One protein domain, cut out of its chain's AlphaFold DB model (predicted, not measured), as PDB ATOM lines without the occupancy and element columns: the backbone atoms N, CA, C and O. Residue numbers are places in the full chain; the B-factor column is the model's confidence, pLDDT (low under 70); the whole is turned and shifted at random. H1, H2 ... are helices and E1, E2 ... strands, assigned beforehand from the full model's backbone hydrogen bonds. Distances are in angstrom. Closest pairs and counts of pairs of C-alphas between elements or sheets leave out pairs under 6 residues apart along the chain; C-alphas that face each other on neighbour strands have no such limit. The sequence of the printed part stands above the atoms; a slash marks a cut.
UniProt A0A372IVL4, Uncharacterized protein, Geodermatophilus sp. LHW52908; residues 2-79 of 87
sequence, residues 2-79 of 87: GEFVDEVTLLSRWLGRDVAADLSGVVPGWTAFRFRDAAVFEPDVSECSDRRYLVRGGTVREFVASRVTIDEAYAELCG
ATOM      1  N   GLY A   2      -6.104 -16.601  25.538       59.81
ATOM      2  CA  GLY A   2      -7.021 -17.043  26.603       59.81
ATOM      3  C   GLY A   2      -8.505 -17.066  26.218       59.81
ATOM      4  O   GLY A   2      -9.187 -18.016  26.561       59.81
ATOM      5  N   GLU A   3      -8.972 -16.110  25.408       60.59
ATOM      6  CA  GLU A   3     -10.409 -15.934  25.124       60.59
ATOM      7  C   GLU A   3     -11.077 -17.213  24.592       60.59
ATOM      8  O   GLU A   3     -12.126 -17.606  25.086       60.59
ATOM      9  N   PHE A   4     -10.403 -17.936  23.684       75.19
ATOM     10  CA  PHE A   4     -10.924 -19.181  23.097       75.19
ATOM     11  C   PHE A   4     -11.089 -20.304  24.116       75.19
ATOM     12  O   PHE A   4     -11.993 -21.126  24.002       75.19
ATOM     13  N   VAL A   5     -10.229 -20.323  25.133       80.44
ATOM     14  CA  VAL A   5     -10.292 -21.302  26.218       80.44
ATOM     15  C   VAL A   5     -11.475 -20.993  27.134       80.44
ATOM     16  O   VAL A   5     -12.178 -21.917  27.547       80.44
ATOM     17  N   ASP A   6     -11.748 -19.714  27.401       88.12
ATOM     18  CA  ASP A   6     -12.908 -19.285  28.187       88.12
ATOM     19  C   ASP A   6     -14.231 -19.637  27.487       88.12
ATOM     20  O   ASP A   6     -15.146 -20.169  28.119       88.12
ATOM     21  N   GLU A   7     -14.330 -19.421  26.174       90.31
ATOM     22  CA  GLU A   7     -15.538 -19.723  25.390       90.31
ATOM     23  C   GLU A   7     -15.819 -21.235  25.318       90.31
ATOM     24  O   GLU A   7     -16.960 -21.662  25.519       90.31
ATOM     25  N   VAL A   8     -14.780 -22.056  25.119       90.31
ATOM     26  CA  VAL A   8     -14.879 -23.528  25.178       90.31
ATOM     27  C   VAL A   8     -15.311 -23.993  26.568       90.31
ATOM     28  O   VAL A   8     -16.169 -24.871  26.696       90.31
ATOM     29  N   THR A   9     -14.743 -23.403  27.621       91.31
ATOM     30  CA  THR A   9     -15.069 -23.743  29.013       91.31
ATOM     31  C   THR A   9     -16.525 -23.414  29.330       91.31
ATOM     32  O   THR A   9     -17.237 -24.224  29.930       91.31
ATOM     33  N   LEU A  10     -16.993 -22.242  28.899       91.62
ATOM     34  CA  LEU A  10     -18.372 -21.813  29.092       91.62
ATOM     35  C   LEU A  10     -19.351 -22.751  28.382       91.62
ATOM     36  O   LEU A  10     -20.324 -23.194  28.994       91.62
ATOM     37  N   LEU A  11     -19.080 -23.086  27.120       90.69
ATOM     38  CA  LEU A  11     -19.928 -23.999  26.361       90.69
ATOM     39  C   LEU A  11     -19.940 -25.402  26.974       90.69
ATOM     40  O   LEU A  11     -21.006 -25.998  27.116       90.69
ATOM     41  N   SER A  12     -18.778 -25.893  27.409       91.69
ATOM     42  CA  SER A  12     -18.657 -27.186  28.090       91.69
ATOM     43  C   SER A  12     -19.524 -27.242  29.347       91.69
ATOM     44  O   SER A  12     -20.265 -28.199  29.579       91.69
ATOM     45  N   ARG A  13     -19.501 -26.166  30.142       92.31
ATOM     46  CA  ARG A  13     -20.339 -26.030  31.336       92.31
ATOM     47  C   ARG A  13     -21.827 -25.958  30.999       92.31
ATOM     48  O   ARG A  13     -22.624 -26.547  31.721       92.31
ATOM     49  N   TRP A  14     -22.196 -25.237  29.942       92.19
ATOM     50  CA  TRP A  14     -23.590 -25.086  29.517       92.19
ATOM     51  C   TRP A  14     -24.186 -26.413  29.025       92.19
ATOM     52  O   TRP A  14     -25.316 -26.742  29.372       92.19
ATOM     53  N   LEU A  15     -23.403 -27.207  28.288       89.25
ATOM     54  CA  LEU A  15     -23.803 -28.527  27.784       89.25
ATOM     55  C   LEU A  15     -23.649 -29.658  28.811       89.25
ATOM     56  O   LEU A  15     -24.174 -30.748  28.596       89.25
ATOM     57  N   GLY A  16     -22.896 -29.438  29.894       89.94
ATOM     58  CA  GLY A  16     -22.524 -30.495  30.839       89.94
ATOM     59  C   GLY A  16     -21.606 -31.565  30.229       89.94
ATOM     60  O   GLY A  16     -21.621 -32.710  30.677       89.94
ATOM     61  N   ARG A  17     -20.829 -31.209  29.199       87.31
ATOM     62  CA  ARG A  17     -19.943 -32.097  28.426       87.31
ATOM     63  C   ARG A  17     -18.602 -31.414  28.185       87.31
ATOM     64  O   ARG A  17     -18.557 -30.201  28.038       87.31
ATOM     65  N   ASP A  18     -17.522 -32.183  28.095       88.19
ATOM     66  CA  ASP A  18     -16.194 -31.657  27.766       88.19
ATOM     67  C   ASP A  18     -16.027 -31.417  26.252       88.19
ATOM     68  O   ASP A  18     -15.647 -32.316  25.505       88.19
ATOM     69  N   VAL A  19     -16.318 -30.193  25.797       86.62
ATOM     70  CA  VAL A  19     -16.185 -29.796  24.381       86.62
ATOM     71  C   VAL A  19     -14.713 -29.662  23.973       86.62
ATOM     72  O   VAL A  19     -14.379 -29.841  22.803       86.62
ATOM     73  N   ALA A  20     -13.808 -29.381  24.917       87.19
ATOM     74  CA  ALA A  20     -12.380 -29.290  24.620       87.19
ATOM     75  C   ALA A  20     -11.831 -30.646  24.155       87.19
ATOM     76  O   ALA A  20     -11.084 -30.709  23.176       87.19
ATOM     77  N   ALA A  21     -12.258 -31.729  24.812       84.88
ATOM     78  CA  ALA A  21     -11.929 -33.087  24.395       84.88
ATOM     79  C   ALA A  21     -12.395 -33.363  22.954       84.88
ATOM     80  O   ALA A  21     -11.609 -33.857  22.144       84.88
ATOM     81  N   ASP A  22     -13.621 -32.960  22.608       83.44
ATOM     82  CA  ASP A  22     -14.202 -33.169  21.275       83.44
ATOM     83  C   ASP A  22     -13.535 -32.349  20.159       83.44
ATOM     84  O   ASP A  22     -13.469 -32.810  19.018       83.44
ATOM     85  N   LEU A  23     -13.017 -31.160  20.480       83.00
ATOM     86  CA  LEU A  23     -12.250 -30.313  19.556       83.00
ATOM     87  C   LEU A  23     -10.815 -30.817  19.336       83.00
ATOM     88  O   LEU A  23     -10.215 -30.540  18.301       83.00
ATOM     89  N   SER A  24     -10.247 -31.525  20.317       81.25
ATOM     90  CA  SER A  24      -8.848 -31.984  20.301       81.25
ATOM     91  C   SER A  24      -8.638 -33.374  19.685       81.25
ATOM     92  O   SER A  24      -7.499 -33.828  19.554       81.25
ATOM     93  N   GLY A  25      -9.721 -34.063  19.319       73.31
ATOM     94  CA  GLY A  25      -9.671 -35.392  18.715       73.31
ATOM     95  C   GLY A  25      -8.987 -35.407  17.344       73.31
ATOM     96  O   GLY A  25      -9.010 -34.429  16.604       73.31
ATOM     97  N   VAL A  26      -8.407 -36.557  16.975       70.50
ATOM     98  CA  VAL A  26      -7.795 -36.777  15.644       70.50
ATOM     99  C   VAL A  26      -8.820 -36.587  14.520       70.50
ATOM    100  O   VAL A  26      -8.495 -36.053  13.463       70.50
ATOM    101  N   VAL A  27     -10.059 -37.010  14.774       71.38
ATOM    102  CA  VAL A  27     -11.243 -36.593  14.024       71.38
ATOM    103  C   VAL A  27     -12.067 -35.767  15.006       71.38
ATOM    104  O   VAL A  27     -12.675 -36.354  15.906       71.38
ATOM    105  N   PRO A  28     -12.002 -34.431  14.936       70.69
ATOM    106  CA  PRO A  28     -12.688 -33.596  15.900       70.69
ATOM    107  C   PRO A  28     -14.193 -33.729  15.670       70.69
ATOM    108  O   PRO A  28     -14.691 -33.510  14.569       70.69
ATOM    109  N   GLY A  29     -14.929 -34.103  16.717       80.31
ATOM    110  CA  GLY A  29     -16.389 -34.224  16.654       80.31
ATOM    111  C   GLY A  29     -17.091 -32.867  16.636       80.31
ATOM    112  O   GLY A  29     -18.319 -32.813  16.624       80.31
ATOM    113  N   TRP A  30     -16.315 -31.786  16.722       87.25
ATOM    114  CA  TRP A  30     -16.747 -30.402  16.750       87.25
ATOM    115  C   TRP A  30     -15.781 -29.554  15.922       87.25
ATOM    116  O   TRP A  30     -14.569 -29.732  15.987       87.25
ATOM    117  N   THR A  31     -16.309 -28.583  15.193       87.31
ATOM    118  CA  THR A  31     -15.543 -27.510  14.560       87.31
ATOM    119  C   THR A  31     -15.807 -26.218  15.314       87.31
ATOM    120  O   THR A  31     -16.918 -25.976  15.780       87.31
ATOM    121  N   ALA A  32     -14.790 -25.373  15.453       89.31
ATOM    122  CA  ALA A  32     -14.955 -24.075  16.081       89.31
ATOM    123  C   ALA A  32     -14.203 -22.991  15.312       89.31
ATOM    124  O   ALA A  32     -13.075 -23.196  14.860       89.31
ATOM    125  N   PHE A  33     -14.826 -21.827  15.170       89.19
ATOM    126  CA  PHE A  33     -14.257 -20.695  14.451       89.19
ATOM    127  C   PHE A  33     -14.643 -19.366  15.095       89.19
ATOM    128  O   PHE A  33     -15.597 -19.259  15.867       89.19
ATOM    129  N   ARG A  34     -13.868 -18.326  14.782       90.75
ATOM    130  CA  ARG A  34     -14.111 -16.968  15.267       90.75
ATOM    131  C   ARG A  34     -15.089 -16.240  14.360       90.75
ATOM    132  O   ARG A  34     -14.926 -16.238  13.142       90.75
ATOM    133  N   PHE A  35     -16.050 -15.561  14.971       88.81
ATOM    134  CA  PHE A  35     -16.977 -14.667  14.297       88.81
ATOM    135  C   PHE A  35     -17.060 -13.358  15.083       88.81
ATOM    136  O   PHE A  35     -17.694 -13.303  16.134       88.81
ATOM    137  N   ARG A  36     -16.414 -12.293  14.585       89.44
ATOM    138  CA  ARG A  36     -16.279 -11.009  15.307       89.44
ATOM    139  C   ARG A  36     -15.669 -11.234  16.707       89.44
ATOM    140  O   ARG A  36     -14.652 -11.916  16.801       89.44
ATOM    141  N   ASP A  37     -16.266 -10.688  17.768       89.12
ATOM    142  CA  ASP A  37     -15.906 -10.933  19.176       89.12
ATOM    143  C   ASP A  37     -16.595 -12.166  19.794       89.12
ATOM    144  O   ASP A  37     -16.636 -12.314  21.012       89.12
ATOM    145  N   ALA A  38     -17.134 -13.064  18.968       91.06
ATOM    146  CA  ALA A  38     -17.751 -14.312  19.396       91.06
ATOM    147  C   ALA A  38     -17.026 -15.543  18.820       91.06
ATOM    148  O   ALA A  38     -16.265 -15.471  17.846       91.06
ATOM    149  N   ALA A  39     -17.291 -16.697  19.422       92.56
ATOM    150  CA  ALA A  39     -16.876 -18.007  18.936       92.56
ATOM    151  C   ALA A  39     -18.107 -18.818  18.517       92.56
ATOM    152  O   ALA A  39     -19.107 -18.851  19.232       92.56
ATOM    153  N   VAL A  40     -18.037 -19.467  17.358       92.06
ATOM    154  CA  VAL A  40     -19.072 -20.386  16.874       92.06
ATOM    155  C   VAL A  40     -18.546 -21.805  16.977       92.06
ATOM    156  O   VAL A  40     -17.415 -22.074  16.580       92.06
ATOM    157  N   PHE A  41     -19.391 -22.697  17.478       91.25
ATOM    158  CA  PHE A  41     -19.119 -24.111  17.650       91.25
ATOM    159  C   PHE A  41     -20.155 -24.937  16.887       91.25
ATOM    160  O   PHE A  41     -21.364 -24.737  17.037       91.25
ATOM    161  N   GLU A  42     -19.673 -25.871  16.079       90.06
ATOM    162  CA  GLU A  42     -20.458 -26.727  15.197       90.06
ATOM    163  C   GLU A  42     -20.178 -28.197  15.540       90.06
ATOM    164  O   GLU A  42     -19.060 -28.657  15.328       90.06
ATOM    165  N   PRO A  43     -21.143 -28.955  16.075       87.69
ATOM    166  CA  PRO A  43     -21.005 -30.393  16.249       87.69
ATOM    167  C   PRO A  43     -21.051 -31.110  14.887       87.69
ATOM    168  O   PRO A  43     -21.976 -30.917  14.103       87.69
ATOM    169  N   ASP A  44     -20.080 -31.986  14.633       78.06
ATOM    170  CA  ASP A  44     -19.951 -32.783  13.401       78.06
ATOM    171  C   ASP A  44     -20.849 -34.040  13.409       78.06
ATOM    172  O   ASP A  44     -20.996 -34.741  12.411       78.06
ATOM    173  N   VAL A  45     -21.499 -34.350  14.539       65.50
ATOM    174  CA  VAL A  45     -22.309 -35.569  14.687       65.50
ATOM    175  C   VAL A  45     -23.540 -35.533  13.773       65.50
ATOM    176  O   VAL A  45     -24.445 -34.719  13.968       65.50
ATOM    177  N   SER A  46     -23.606 -36.488  12.837       58.09
ATOM    178  CA  SER A  46     -24.663 -36.717  11.830       58.09
ATOM    179  C   SER A  46     -26.114 -36.784  12.341       58.09
ATOM    180  O   SER A  46     -27.038 -36.869  11.537       58.09
ATOM    181  N   GLU A  47     -26.348 -36.752  13.655       52.38
ATOM    182  CA  GLU A  47     -27.684 -36.749  14.272       52.38
ATOM    183  C   GLU A  47     -28.154 -35.343  14.710       52.38
ATOM    184  O   GLU A  47     -29.315 -35.161  15.075       52.38
ATOM    185  N   CYS A  48     -27.283 -34.326  14.659       55.53
ATOM    186  CA  CYS A  48     -27.586 -32.942  15.056       55.53
ATOM    187  C   CYS A  48     -26.881 -31.882  14.188       55.53
ATOM    188  O   CYS A  48     -26.699 -30.754  14.645       55.53
ATOM    189  N   SER A  49     -26.531 -32.217  12.938       64.69
ATOM    190  CA  SER A  49     -25.683 -31.427  12.020       64.69
ATOM    191  C   SER A  49     -26.146 -29.999  11.706       64.69
ATOM    192  O   SER A  49     -25.452 -29.264  11.015       64.69
ATOM    193  N   ASP A  50     -27.319 -29.600  12.186       79.69
ATOM    194  CA  ASP A  50     -27.894 -28.288  11.916       79.69
ATOM    195  C   ASP A  50     -27.801 -27.335  13.118       79.69
ATOM    196  O   ASP A  50     -27.980 -26.129  12.965       79.69
ATOM    197  N   ARG A  51     -27.514 -27.842  14.324       87.81
ATOM    198  CA  ARG A  51     -27.386 -27.006  15.527       87.81
ATOM    199  C   ARG A  51     -25.990 -26.422  15.619       87.81
ATOM    200  O   ARG A  51     -25.010 -27.133  15.461       87.81
ATOM    201  N   ARG A  52     -25.903 -25.142  15.946       91.31
ATOM    202  CA  ARG A  52     -24.662 -24.409  16.179       91.31
ATOM    203  C   ARG A  52     -24.778 -23.621  17.470       91.31
ATOM    204  O   ARG A  52     -25.872 -23.216  17.861       91.31
ATOM    205  N   TYR A  53     -23.643 -23.372  18.107       92.25
ATOM    206  CA  TYR A  53     -23.579 -22.627  19.358       92.25
ATOM    207  C   TYR A  53     -22.707 -21.398  19.170       92.25
ATOM    208  O   TYR A  53     -21.538 -21.510  18.816       92.25
ATOM    209  N   LEU A  54     -23.280 -20.226  19.400       93.62
ATOM    210  CA  LEU A  54     -22.574 -18.956  19.400       93.62
ATOM    211  C   LEU A  54     -22.299 -18.553  20.847       93.62
ATOM    212  O   LEU A  54     -23.213 -18.498  21.669       93.62
ATOM    213  N   VAL A  55     -21.040 -18.266  21.156       92.44
ATOM    214  CA  VAL A  55     -20.583 -17.883  22.488       92.44
ATOM    215  C   VAL A  55     -19.962 -16.502  22.430       92.44
ATOM    216  O   VAL A  55     -19.042 -16.267  21.650       92.44
ATOM    217  N   ARG A  56     -20.457 -15.589  23.264       89.88
ATOM    218  CA  ARG A  56     -19.998 -14.200  23.315       89.88
ATOM    219  C   ARG A  56     -20.018 -13.688  24.746       89.88
ATOM    220  O   ARG A  56     -21.077 -13.680  25.366       89.88
ATOM    221  N   GLY A  57     -18.874 -13.233  25.259       84.62
ATOM    222  CA  GLY A  57     -18.795 -12.464  26.511       84.62
ATOM    223  C   GLY A  57     -19.456 -13.103  27.744       84.62
ATOM    224  O   GLY A  57     -19.898 -12.376  28.626       84.62
ATOM    225  N   GLY A  58     -19.561 -14.436  27.805       85.31
ATOM    226  CA  GLY A  58     -20.239 -15.151  28.898       85.31
ATOM    227  C   GLY A  58     -21.662 -15.632  28.591       85.31
ATOM    228  O   GLY A  58     -22.245 -16.344  29.406       85.31
ATOM    229  N   THR A  59     -22.201 -15.320  27.414       88.25
ATOM    230  CA  THR A  59     -23.513 -15.792  26.955       88.25
ATOM    231  C   THR A  59     -23.345 -16.872  25.893       88.25
ATOM    232  O   THR A  59     -22.511 -16.747  24.995       88.25
ATOM    233  N   VAL A  60     -24.158 -17.925  25.983       91.25
ATOM    234  CA  VAL A  60     -24.247 -19.001  24.987       91.25
ATOM    235  C   VAL A  60     -25.614 -18.936  24.319       91.25
ATOM    236  O   VAL A  60     -26.632 -18.824  25.001       91.25
ATOM    237  N   ARG A  61     -25.640 -19.048  22.994       90.50
ATOM    238  CA  ARG A  61     -26.862 -19.172  22.204       90.50
ATOM    239  C   ARG A  61     -26.777 -20.368  21.270       90.50
ATOM    240  O   ARG A  61     -25.886 -20.432  20.429       90.50
ATOM    241  N   GLU A  62     -27.747 -21.266  21.373       92.56
ATOM    242  CA  GLU A  62     -27.988 -22.306  20.371       92.56
ATOM    243  C   GLU A  62     -28.830 -21.733  19.219       92.56
ATOM    244  O   GLU A  62     -29.780 -20.978  19.443       92.56
ATOM    245  N   PHE A  63     -28.498 -22.085  17.980       90.31
ATOM    246  CA  PHE A  63     -29.310 -21.781  16.803       90.31
ATOM    247  C   PHE A  63     -29.209 -22.898  15.761       90.31
ATOM    248  O   PHE A  63     -28.292 -23.714  15.790       90.31
ATOM    249  N   VAL A  64     -30.171 -22.940  14.840       89.75
ATOM    250  CA  VAL A  64     -30.216 -23.926  13.752       89.75
ATOM    251  C   VAL A  64     -29.815 -23.239  12.451       89.75
ATOM    252  O   VAL A  64     -30.508 -22.312  12.032       89.75
ATOM    253  N   ALA A  65     -28.730 -23.675  11.816       83.62
ATOM    254  CA  ALA A  65     -28.123 -23.015  10.657       83.62
ATOM    255  C   ALA A  65     -29.056 -22.935   9.437       83.62
ATOM    256  O   ALA A  65     -29.002 -21.966   8.683       83.62
ATOM    257  N   SER A  66     -29.950 -23.910   9.275       85.94
ATOM    258  CA  SER A  66     -30.990 -23.933   8.241       85.94
ATOM    259  C   SER A  66     -32.137 -22.948   8.498       85.94
ATOM    260  O   SER A  66     -32.966 -22.736   7.617       85.94
ATOM    261  N   ARG A  67     -32.239 -22.374   9.704       87.06
ATOM    262  CA  ARG A  67     -33.322 -21.449  10.090       87.06
ATOM    263  C   ARG A  67     -32.838 -20.039  10.394       87.06
ATOM    264  O   ARG A  67     -33.587 -19.100  10.166       87.06
ATOM    265  N   VAL A  68     -31.645 -19.915  10.964       90.75
ATOM    266  CA  VAL A  68     -31.086 -18.662  11.465       90.75
ATOM    267  C   VAL A  68     -29.622 -18.601  11.058       90.75
ATOM    268  O   VAL A  68     -28.854 -19.538  11.298       90.75
ATOM    269  N   THR A  69     -29.226 -17.495  10.442       90.69
ATOM    270  CA  THR A  69     -27.827 -17.254  10.083       90.69
ATOM    271  C   THR A  69     -26.990 -16.889  11.312       90.69
ATOM    272  O   THR A  69     -27.503 -16.455  12.343       90.69
ATOM    273  N   ILE A  70     -25.664 -17.028  11.203       89.88
ATOM    274  CA  ILE A  70     -24.742 -16.636  12.283       89.88
ATOM    275  C   ILE A  70     -24.889 -15.138  12.600       89.88
ATOM    276  O   ILE A  70     -24.861 -14.762  13.769       89.88
ATOM    277  N   ASP A  71     -25.093 -14.295  11.582       90.31
ATOM    278  CA  ASP A  71     -25.304 -12.853  11.748       90.31
ATOM    279  C   ASP A  71     -26.576 -12.527  12.537       90.31
ATOM    280  O   ASP A  71     -26.528 -11.681  13.427       90.31
ATOM    281  N   GLU A  72     -27.689 -13.209  12.261       89.94
ATOM    282  CA  GLU A  72     -28.946 -13.031  12.999       89.94
ATOM    283  C   GLU A  72     -28.808 -13.495  14.452       89.94
ATOM    284  O   GLU A  72     -29.109 -12.740  15.376       89.94
ATOM    285  N   ALA A  73     -28.249 -14.691  14.673       90.12
ATOM    286  CA  ALA A  73     -27.996 -15.202  16.020       90.12
ATOM    287  C   ALA A  73     -27.063 -14.272  16.819       90.12
ATOM    288  O   ALA A  73     -27.250 -14.069  18.022       90.12
ATOM    289  N   TYR A  74     -26.073 -13.683  16.146       89.62
ATOM    290  CA  TYR A  74     -25.165 -12.700  16.723       89.62
ATOM    291  C   TYR A  74     -25.859 -11.372  17.031       89.62
ATOM    292  O   TYR A  74     -25.646 -10.811  18.106       89.62
ATOM    293  N   ALA A  75     -26.696 -10.870  16.121       88.50
ATOM    294  CA  ALA A  75     -27.457  -9.643  16.325       88.50
ATOM    295  C   ALA A  75     -28.367  -9.758  17.548       88.50
ATOM    296  O   ALA A  75     -28.428  -8.834  18.351       88.50
ATOM    297  N   GLU A  76     -28.998 -10.910  17.749       85.31
ATOM    298  CA  GLU A  76     -29.831 -11.148  18.921       85.31
ATOM    299  C   GLU A  76     -29.016 -11.290  20.219       85.31
ATOM    300  O   GLU A  76     -29.442 -10.786  21.254       85.31
ATOM    301  N   LEU A  77     -27.820 -11.898  20.185       82.81
ATOM    302  CA  LEU A  77     -26.891 -11.882  21.334       82.81
ATOM    303  C   LEU A  77     -26.365 -10.476  21.657       82.81
ATOM    304  O   LEU A  77     -25.982 -10.196  22.791       82.81
ATOM    305  N   CYS A  78     -26.286  -9.600  20.658       80.94
ATOM    306  CA  CYS A  78     -25.918  -8.199  20.835       80.94
ATOM    307  C   CYS A  78     -27.124  -7.312  21.193       80.94
ATOM    308  O   CYS A  78     -26.938  -6.182  21.640       80.94
ATOM    309  N   GLY A  79     -28.337  -7.831  20.989       68.00
ATOM    310  CA  GLY A  79     -29.611  -7.122  21.004       68.00
ATOM    311  C   GLY A  79     -30.252  -6.935  22.375       68.00
ATOM    312  O   GLY A  79     -31.271  -6.250  22.448       68.00
TER     313      GLY A  79
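AT A GLANCE: This is residues 2 to 79 of the 87 residues of an uncharacterized protein of Geodermatophilus sp. LHW52908 (UniProt A0A372IVL4). A strongly twisted sheet of four strands forms the middle of a three-layer body, with helices H1 and H2 over one face and helix H3 over the other. H1, the longest helix, crosses its face slantwise, while H2 covers the edge strand E1. The printed part has 78 residues, with three named helices and four named strands in the order H1 H2 E1 E2 E3 E4 H3; the sheet's order is E1 - E2 - E3 - E4, all antiparallel. The class is mixed, helices and strands. The whole is compact, with a radius of gyration of the C-alphas of 11.8 A, and rounded, with spans of 35 by 29 by 20 A.

HOW THE PARTS SIT: The strands E1, residues 30 to 35, E2, residues 38 to 43, E3, residues 51 to 56, and E4, residues 59 to 64, form a meander, each strand the antiparallel neighbour of the one before. E1 and E2 are a hairpin, with N 33 and O 40 within hydrogen-bond range at 3.0 A. E2 and E3 are a hairpin too, with N 41 and O 53 at 2.8 A, and so are E3 and E4, with N 54 and O 61 at 2.8 A. The edge strands E1 and E4 are apart. H1, residues 3 to 15, is on the sheet at a height of 8.8 A, over E2, E3 and, only just, with 3 of its C-alphas, E4. It runs slantwise to the strands, at 49 degrees to E2 on the local plane; its closest C-alphas to E3 are those of Glu 7 and Val 55, 6.1 A apart. H2, residues 19 to 24, is on the same face over E1, at a height of 7.4 A, across the strands. H1, with residues 8 to 12 alone, touches H2 at a steep tilt of 53 degrees, opposite ways; the closest C-alphas, of Ser 12 and Val 19, are 5.2 A apart. H3, residues 70 to 78, is on the opposite face at a height of 8.3 A, over E3, and is apart from H1 and H2. The closest C-alphas of H3 and E4 are those of Ala 73 and Phe 63, 6.8 A apart. In H1, H2 and H3 every O i to N i+4 pair is within hydrogen-bond range.

IN THESE COORDINATES: From first to last C-alpha E1 measures 15.9 A, E2 and E3 16.7 A each, and E4 16.9 A. H1 measures 18.6 A from C-alpha 3 at (-10.409, -15.934, 25.124), H2 8.7 A, and H3 12.1 A to C-alpha 78 at (-25.918, -8.199, 20.835).

THE WHOLE: The two C-alphas farthest apart, of Val 26 and Gly 79, are 37.2 A apart. The printed part has no cut and no long link. The mean pLDDT of the printed part is 84.4; residues 2 to 3, 45 to 49 and 79 are under 70.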